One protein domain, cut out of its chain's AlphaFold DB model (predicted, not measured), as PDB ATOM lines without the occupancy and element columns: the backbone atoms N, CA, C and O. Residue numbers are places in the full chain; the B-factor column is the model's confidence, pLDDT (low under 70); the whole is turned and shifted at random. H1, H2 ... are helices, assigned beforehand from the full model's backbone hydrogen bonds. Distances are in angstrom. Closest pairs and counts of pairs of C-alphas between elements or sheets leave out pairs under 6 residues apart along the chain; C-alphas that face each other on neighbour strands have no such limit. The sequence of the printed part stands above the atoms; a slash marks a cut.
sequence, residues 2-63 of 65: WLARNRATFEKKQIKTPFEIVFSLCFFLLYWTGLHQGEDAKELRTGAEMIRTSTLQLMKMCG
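This is residues 2 to 63 of the 65 residues of an uncharacterized protein of Aegilops tauschii subsp. strangulata (UniProt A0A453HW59). Look first for a flat helical hairpin, in which the long helix H3 and the shorter H2 run side by side in opposite directions. A short helix, H1, lies near H2 on the side away from H3, joined by a link that folds back toward H2. The printed part has 62 residues with three named helices, in the order H1, H2, H3, and no named strand; its class is all helix. It is loose, with a radius of gyration of the C-alphas of 13.8 A, and spans 40 by 31 by 10 A.

Begin with H3, residues 38 to 61, the longest helix with 24 residues, and then find H2, residues 18 to 33. The two touch and form a helical hairpin, with a shallow tilt of 16 degrees, opposite ways. Their closest C-alphas are those of Thr 33 and Ala 41, 4.7 A apart. Next find H1, residues 2 to 10, which is close to H2 but not clearly touching it. Their closest C-alphas, those of Ala 4 and Ile 21, are 6.5 A apart. H1 and H2 run opposite ways at a steep tilt of 48 degrees. H1 and H3 are apart. In H1, H2 and H3, every O i to N i+4 pair is within hydrogen-bond range.

Find C-alpha 38 at (47.586, 9.143, 76.396); from there H3 runs 35.5 A to C-alpha 61 at (33.229, 35.975, 94.644). H2 runs 23.4 A from Pro 18 to Thr 33. H1 starts at C-alpha 2, (58.287, 28.234, 94.448), and runs 11.8 A to Phe 10.

The two C-alphas farthest apart, those of Lys 12 and Gly 38, are 40.6 A apart. The link from H2 to H3 is tight, with 4 residues, and the link from H1 to H2 is short, with 7. The printed part has no cut. In this predicted model the mean pLDDT of the printed part is 95.2, and no printed residue is under 70.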
ATOM      1  N   TRP A   2      56.841  27.990  94.288       90.38
ATOM      2  CA  TRP A   2      58.287  28.234  94.448       90.38
ATOM      3  C   TRP A   2      58.800  29.447  93.657       90.38
ATOM      4  O   TRP A   2      59.443  30.322  94.227       90.38
ATOM      5  N   LEU A   3      58.429  29.557  92.376       90.62
ATOM      6  CA  LEU A   3      58.829  30.682  91.524       90.62
ATOM      7  C   LEU A   3      58.335  32.038  92.058       90.62
ATOM      8  O   LEU A   3      59.099  32.995  92.101       90.62
ATOM      9  N   ALA A   4      57.072  32.115  92.489       92.69
ATOM     10  CA  ALA A   4      56.494  33.338  93.048       92.69
ATOM     11  C   ALA A   4      57.187  33.734  94.362       92.69
ATOM     12  O   ALA A   4      57.573  34.889  94.524       92.69
ATOM     13  N   ARG A   5      57.437  32.762  95.253       92.81
ATOM     14  CA  ARG A   5      58.190  32.975  96.498       92.81
ATOM     15  C   ARG A   5      59.588  33.519  96.213       92.81
ATOM     16  O   ARG A   5      59.978  34.522  96.791       92.81
ATOM     17  N   ASN A   6      60.324  32.890  95.301       95.12
ATOM     18  CA  ASN A   6      61.680  33.317  94.972       95.12
ATOM     19  C   ASN A   6      61.708  34.723  94.363       95.12
ATOM     20  O   ASN A   6      62.549  35.528  94.744       95.12
ATOM     21  N   ARG A   7      60.764  35.049  93.476       94.38
ATOM     22  CA  ARG A   7      60.627  36.405  92.924       94.38
ATOM     23  C   ARG A   7      60.339  37.442  94.010       94.38
ATOM     24  O   ARG A   7      60.920  38.524  93.986       94.38
ATOM     25  N   ALA A   8      59.493  37.116  94.981       94.56
ATOM     26  CA  ALA A   8      59.222  38.010  96.101       94.56
ATOM     27  C   ALA A   8      60.450  38.199  97.008       94.56
ATOM     28  O   ALA A   8      60.775  39.326  97.371       94.56
ATOM     29  N   THR A   9      61.163  37.116  97.329       95.75
ATOM     30  CA  THR A   9      62.325  37.150  98.232       95.75
ATOM     31  C   THR A   9      63.564  37.771  97.589       95.75
ATOM     32  O   THR A   9      64.201  38.631  98.191       95.75
ATOM     33  N   PHE A  10      63.923  37.340  96.380       97.00
ATOM     34  CA  PHE A  10      65.201  37.685  95.751       97.00
ATOM     35  C   PHE A  10      65.086  38.848  94.766       97.00
ATOM     36  O   PHE A  10      66.015  39.640  94.649       97.00
ATOM     37  N   GLU A  11      63.947  38.990  94.082       96.31
ATOM     38  CA  GLU A  11      63.730  40.055  93.088       96.31
ATOM     39  C   GLU A  11      62.878  41.211  93.637       96.31
ATOM     40  O   GLU A  11      62.592  42.160  92.909       96.31
ATOM     41  N   LYS A  12      62.447  41.137  94.907       93.44
ATOM     42  CA  LYS A  12      61.560  42.117  95.567       93.44
ATOM     43  C   LYS A  12      60.264  42.394  94.789       93.44
ATOM     44  O   LYS A  12      59.669  43.464  94.919       93.44
ATOM     45  N   LYS A  13      59.807  41.436  93.974       93.12
ATOM     46  CA  LYS A  13      58.549  41.553  93.225       93.12
ATOM     47  C   LYS A  13      57.368  41.339  94.161       93.12
ATOM     48  O   LYS A  13      57.262  40.293  94.795       93.12
ATOM     49  N   GLN A  14      56.462  42.307  94.224       93.19
ATOM     50  CA  GLN A  14      55.233  42.139  94.991       93.19
ATOM     51  C   GLN A  14      54.273  41.179  94.292       93.19
ATOM     52  O   GLN A  14      53.996  41.323  93.101       93.19
ATOM     53  N   ILE A  15      53.746  40.235  95.070       92.88
ATOM     54  CA  ILE A  15      52.631  39.374  94.680       92.88
ATOM     55  C   ILE A  15      51.362  40.182  94.917       92.88
ATOM     56  O   ILE A  15      51.031  40.484  96.064       92.88
ATOM     57  N   LYS A  16      50.671  40.566  93.844       90.94
ATOM     58  CA  LYS A  16      49.500  41.452  93.954       90.94
ATOM     59  C   LYS A  16      48.264  40.713  94.448       90.94
ATOM     60  O   LYS A  16      47.384  41.302  95.061       90.94
ATOM     61  N   THR A  17      48.189  39.420  94.152       92.19
ATOM     62  CA  THR A  17      47.038  38.587  94.481       92.19
ATOM     63  C   THR A  17      47.448  37.118  94.601       92.19
ATOM     64  O   THR A  17      48.336  36.666  93.885       92.19
ATOM     65  N   PRO A  18      46.824  36.304  95.467       91.75
ATOM     66  CA  PRO A  18      47.057  34.859  95.448       91.75
ATOM     67  C   PRO A  18      46.679  34.221  94.096       91.75
ATOM     68  O   PRO A  18      47.250  33.192  93.722       91.75
ATOM     69  N   PHE A  19      45.773  34.841  93.327       94.94
ATOM     70  CA  PHE A  19      45.294  34.306  92.050       94.94
ATOM     71  C   PHE A  19      46.391  34.233  90.973       94.94
ATOM     72  O   PHE A  19      46.413  33.267  90.213       94.94
ATOM     73  N   GLU A  20      47.360  35.162  90.929       93.31
ATOM     74  CA  GLU A  20      48.474  35.095  89.957       93.31
ATOM     75  C   GLU A  20      49.346  33.847  90.162       93.31
ATOM     76  O   GLU A  20      49.857  33.279  89.191       93.31
ATOM     77  N   ILE A  21      49.469  33.361  91.402       95.19
ATOM     78  CA  ILE A  21      50.208  32.133  91.711       95.19
ATOM     79  C   ILE A  21      49.467  30.920  91.147       95.19
ATOM     80  O   ILE A  21      50.097  30.039  90.553       95.19
ATOM     81  N   VAL A  22      48.143  30.876  91.316       95.69
ATOM     82  CA  VAL A  22      47.304  29.761  90.856       95.69
ATOM     83  C   VAL A  22      47.184  29.749  89.332       95.69
ATOM     84  O   VAL A  22      47.307  28.690  88.718       95.69
ATOM     85  N   PHE A  23      47.046  30.907  88.685       95.00
ATOM     86  CA  PHE A  23      47.061  30.975  87.222       95.00
ATOM     87  C   PHE A  23      48.426  30.603  86.637       95.00
ATOM     88  O   PHE A  23      48.478  29.885  85.638       95.00
ATOM     89  N   SER A  24      49.526  30.998  87.287       94.75
ATOM     90  CA  SER A  24      50.865  30.536  86.899       94.75
ATOM     91  C   SER A  24      50.996  29.015  87.030       94.75
ATOM     92  O   SER A  24      51.558  28.374  86.147       94.75
ATOM     93  N   LEU A  25      50.456  28.417  88.100       95.12
ATOM     94  CA  LEU A  25      50.397  26.959  88.256       95.12
ATOM     95  C   LEU A  25      49.621  26.310  87.101       95.12
ATOM     96  O   LEU A  25      50.139  25.384  86.484       95.12
ATOM     97  N   CYS A  26      48.430  26.817  86.770       95.88
ATOM     98  CA  CYS A  26      47.626  26.296  85.659       95.88
ATOM     99  C   CYS A  26      48.376  26.375  84.322       95.88
ATOM    100  O   CYS A  26      48.313  25.437  83.534       95.88
ATOM    101  N   PHE A  27      49.115  27.463  84.077       95.12
ATOM    102  CA  PHE A  27      49.958  27.604  82.888       95.12
ATOM    103  C   PHE A  27      51.020  26.499  82.805       95.12
ATOM    104  O   PHE A  27      51.156  25.867  81.760       95.12
ATOM    105  N   PHE A  28      51.729  26.218  83.902       95.19
ATOM    106  CA  PHE A  28      52.723  25.140  83.930       95.19
ATOM    107  C   PHE A  28      52.098  23.755  83.768       95.19
ATOM    108  O   PHE A  28      52.639  22.949  83.018       95.19
ATOM    109  N   LEU A  29      50.958  23.484  84.412       95.31
ATOM    110  CA  LEU A  29      50.258  22.206  84.256       95.31
ATOM    111  C   LEU A  29      49.846  21.988  82.798       95.31
ATOM    112  O   LEU A  29      50.133  20.935  82.243       95.31
ATOM    113  N   LEU A  30      49.255  23.003  82.155       95.75
ATOM    114  CA  LEU A  30      48.891  22.948  80.739       95.75
ATOM    115  C   LEU A  30      50.117  22.773  79.836       95.75
ATOM    116  O   LEU A  30      50.058  21.989  78.896       95.75
ATOM    117  N   TYR A  31      51.238  23.432  80.132       95.69
ATOM    118  CA  TYR A  31      52.491  23.181  79.418       95.69
ATOM    119  C   TYR A  31      52.949  21.720  79.569       95.69
ATOM    120  O   TYR A  31      53.280  21.074  78.576       95.69
ATOM    121  N   TRP A  32      52.902  21.168  80.784       95.44
ATOM    122  CA  TRP A  32      53.269  19.777  81.046       95.44
ATOM    123  C   TRP A  32      52.344  18.769  80.366       95.44
ATOM    124  O   TRP A  32      52.817  17.693  80.021       95.44
ATOM    125  N   THR A  33      51.087  19.109  80.062       96.38
ATOM    126  CA  THR A  33      50.230  18.215  79.254       96.38
ATOM    127  C   THR A  33      50.853  17.865  77.905       96.38
ATOM    128  O   THR A  33      50.698  16.737  77.454       96.38
ATOM    129  N   GLY A  34      51.614  18.782  77.296       94.12
ATOM    130  CA  GLY A  34      52.330  18.527  76.043       94.12
ATOM    131  C   GLY A  34      53.559  17.623  76.190       94.12
ATOM    132  O   GLY A  34      54.110  17.193  75.181       94.12
ATOM    133  N   LEU A  35      53.995  17.339  77.422       96.44
ATOM    134  CA  LEU A  35      55.104  16.425  77.721       96.44
ATOM    135  C   LEU A  35      54.630  14.991  78.002       96.44
ATOM    136  O   LEU A  35      55.442  14.070  77.960       96.44
ATOM    137  N   HIS A  36      53.341  14.804  78.293       93.94
ATOM    138  CA  HIS A  36      52.734  13.500  78.551       93.94
ATOM    139  C   HIS A  36      51.988  12.983  77.313       93.94
ATOM    140  O   HIS A  36      51.679  13.733  76.387       93.94
ATOM    141  N   GLN A  37      51.683  11.685  77.292       93.56
ATOM    142  CA  GLN A  37      50.899  11.044  76.236       93.56
ATOM    143  C   GLN A  37      49.726  10.264  76.833       93.56
ATOM    144  O   GLN A  37      49.746   9.900  78.006       93.56
ATOM    145  N   GLY A  38      48.713   9.989  76.009       95.19
ATOM    146  CA  GLY A  38      47.586   9.143  76.396       95.19
ATOM    147  C   GLY A  38      46.745   9.732  77.529       95.19
ATOM    148  O   GLY A  38      46.461  10.932  77.547       95.19
ATOM    149  N   GLU A  39      46.315   8.869  78.448       96.94
ATOM    150  CA  GLU A  39      45.390   9.238  79.523       96.94
ATOM    151  C   GLU A  39      46.020  10.224  80.520       96.94
ATOM    152  O   GLU A  39      45.358  11.186  80.895       96.94
ATOM    153  N   ASP A  40      47.315  10.101  80.834       96.06
ATOM    154  CA  ASP A  40      48.022  11.024  81.739       96.06
ATOM    155  C   ASP A  40      47.926  12.485  81.272       96.06
ATOM    156  O   ASP A  40      47.678  13.402  82.058       96.06
ATOM    157  N   ALA A  41      48.087  12.722  79.963       97.12
ATOM    158  CA  ALA A  41      47.974  14.061  79.386       97.12
ATOM    159  C   ALA A  41      46.546  14.615  79.516       97.12
ATOM    160  O   ALA A  41      46.353  15.810  79.767       97.12
ATOM    161  N   LYS A  42      45.544  13.745  79.362       97.56
ATOM    162  CA  LYS A  42      44.124  14.087  79.459       97.56
ATOM    163  C   LYS A  42      43.705  14.360  80.902       97.56
ATOM    164  O   LYS A  42      43.041  15.370  81.147       97.56
ATOM    165  N   GLU A  43      44.117  13.531  81.854       97.62
ATOM    166  CA  GLU A  43      43.859  13.739  83.280       97.62
ATOM    167  C   GLU A  43      44.499  15.040  83.770       97.62
ATOM    168  O   GLU A  43      43.822  15.878  84.375       97.62
ATOM    169  N   LEU A  44      45.769  15.267  83.420       97.31
ATOM    170  CA  LEU A  44      46.490  16.482  83.794       97.31
ATOM    171  C   LEU A  44      45.823  17.737  83.218       97.31
ATOM    172  O   LEU A  44      45.661  18.738  83.925       97.31
ATOM    173  N   ARG A  45      45.391  17.683  81.952       97.75
ATOM    174  CA  ARG A  45      44.663  18.786  81.314       97.75
ATOM    175  C   ARG A  45      43.348  19.072  82.025       97.75
ATOM    176  O   ARG A  45      43.072  20.225  82.357       97.75
ATOM    177  N   THR A  46      42.563  18.029  82.269       98.25
ATOM    178  CA  THR A  46      41.245  18.155  82.897       98.25
ATOM    179  C   THR A  46      41.386  18.737  84.306       98.25
ATOM    180  O   THR A  46      40.687  19.689  84.655       98.25
ATOM    181  N   GLY A  47      42.348  18.251  85.098       97.69
ATOM    182  CA  GLY A  47      42.645  18.798  86.424       97.69
ATOM    183  C   GLY A  47      43.062  20.273  86.384       97.69
ATOM    184  O   GLY A  47      42.569  21.080  87.178       97.69
ATOM    185  N   ALA A  48      43.912  20.664  85.429       97.56
ATOM    186  CA  ALA A  48      44.328  22.058  85.262       97.56
ATOM    187  C   ALA A  48      43.152  22.985  84.899       97.56
ATOM    188  O   ALA A  48      43.043  24.092  85.436       97.56
ATOM    189  N   GLU A  49      42.253  22.541  84.018       97.81
ATOM    190  CA  GLU A  49      41.056  23.293  83.626       97.81
ATOM    191  C   GLU A  49      40.046  23.420  84.781       97.81
ATOM    192  O   GLU A  49      39.476  24.501  84.979       97.81
ATOM    193  N   MET A  50      39.886  22.372  85.601       98.44
ATOM    194  CA  MET A  50      39.074  22.421  86.823       98.44
ATOM    195  C   MET A  50      39.610  23.463  87.810       98.44
ATOM    196  O   MET A  50      38.872  24.370  88.204       98.44
ATOM    197  N   ILE A  51      40.907  23.406  88.143       97.94
ATOM    198  CA  ILE A  51      41.540  24.374  89.058       97.94
ATOM    199  C   ILE A  51      41.361  25.798  88.528       97.94
ATOM    200  O   ILE A  51      40.964  26.694  89.280       97.94
ATOM    201  N   ARG A  52      41.609  26.020  87.232       97.31
ATOM    202  CA  ARG A  52      41.456  27.337  86.602       97.31
ATOM    203  C   ARG A  52      40.031  27.872  86.741       97.31
ATOM    204  O   ARG A  52      39.851  29.037  87.095       97.31
ATOM    205  N   THR A  53      39.030  27.036  86.480       98.06
ATOM    206  CA  THR A  53      37.614  27.426  86.517       98.06
ATOM    207  C   THR A  53      37.156  27.748  87.937       98.06
ATOM    208  O   THR A  53      36.578  28.813  88.164       98.06
ATOM    209  N   SER A  54      37.482  26.896  88.912       97.62
ATOM    210  CA  SER A  54      37.170  27.153  90.323       97.62
ATOM    211  C   SER A  54      37.879  28.404  90.844       97.62
ATOM    212  O   SER A  54      37.289  29.197  91.575       97.62
ATOM    213  N   THR A  55      39.118  28.645  90.411       97.19
ATOM    214  CA  THR A  55      39.868  29.861  90.764       97.19
ATOM    215  C   THR A  55      39.203  31.115  90.202       97.19
ATOM    216  O   THR A  55      39.075  32.105  90.916       97.19
ATOM    217  N   LEU A  56      38.723  31.077  88.952       96.25
ATOM    218  CA  LEU A  56      37.960  32.183  88.362       96.25
ATOM    219  C   LEU A  56      36.660  32.454  89.130       96.25
ATOM    220  O   LEU A  56      36.293  33.611  89.313       96.25
ATOM    221  N   GLN A  57      35.963  31.412  89.588       97.00
ATOM    222  CA  GLN A  57      34.764  31.569  90.418       97.00
ATOM    223  C   GLN A  57      35.096  32.205  91.774       97.00
ATOM    224  O   GLN A  57      34.432  33.160  92.170       97.00
ATOM    225  N   LEU A  58      36.149  31.739  92.453       96.38
ATOM    226  CA  LEU A  58      36.621  32.323  93.714       96.38
ATOM    227  C   LEU A  58      37.018  33.792  93.548       96.38
ATOM    228  O   LEU A  58      36.582  34.633  94.327       96.38
ATOM    229  N   MET A  59      37.776  34.114  92.500       95.56
ATOM    230  CA  MET A  59      38.193  35.483  92.191       95.56
ATOM    231  C   MET A  59      36.989  36.418  92.012       95.56
ATOM    232  O   MET A  59      36.958  37.495  92.609       95.56
ATOM    233  N   LYS A  60      35.953  35.961  91.291       94.62
ATOM    234  CA  LYS A  60      34.683  36.689  91.145       94.62
ATOM    235  C   LYS A  60      33.974  36.902  92.485       94.62
ATOM    236  O   LYS A  60      33.530  38.013  92.752       94.62
ATOM    237  N   MET A  61      33.876  35.870  93.325       94.88
ATOM    238  CA  MET A  61      33.229  35.975  94.644       94.88
ATOM    239  C   MET A  61      33.973  36.923  95.590       94.88
ATOM    240  O   MET A  61      33.345  37.593  96.403       94.88
ATOM    241  N   CYS A  62      35.298  37.012  95.470       92.81
ATOM    242  CA  CYS A  62      36.114  37.932  96.257       92.81
ATOM    243  C   CYS A  62      36.075  39.386  95.753       92.81
ATOM    244  O   CYS A  62      36.687  40.242  96.385       92.81
ATOM    245  N   GLY A  63      35.430  39.675  94.614       87.75
ATOM    246  CA  GLY A  63      35.473  41.002  93.987       87.75
ATOM    247  C   GLY A  63      36.882  41.433  93.560       87.75
ATOM    248  O   GLY A  63      37.132  42.617  93.359       87.75
TER     249      GLY A  63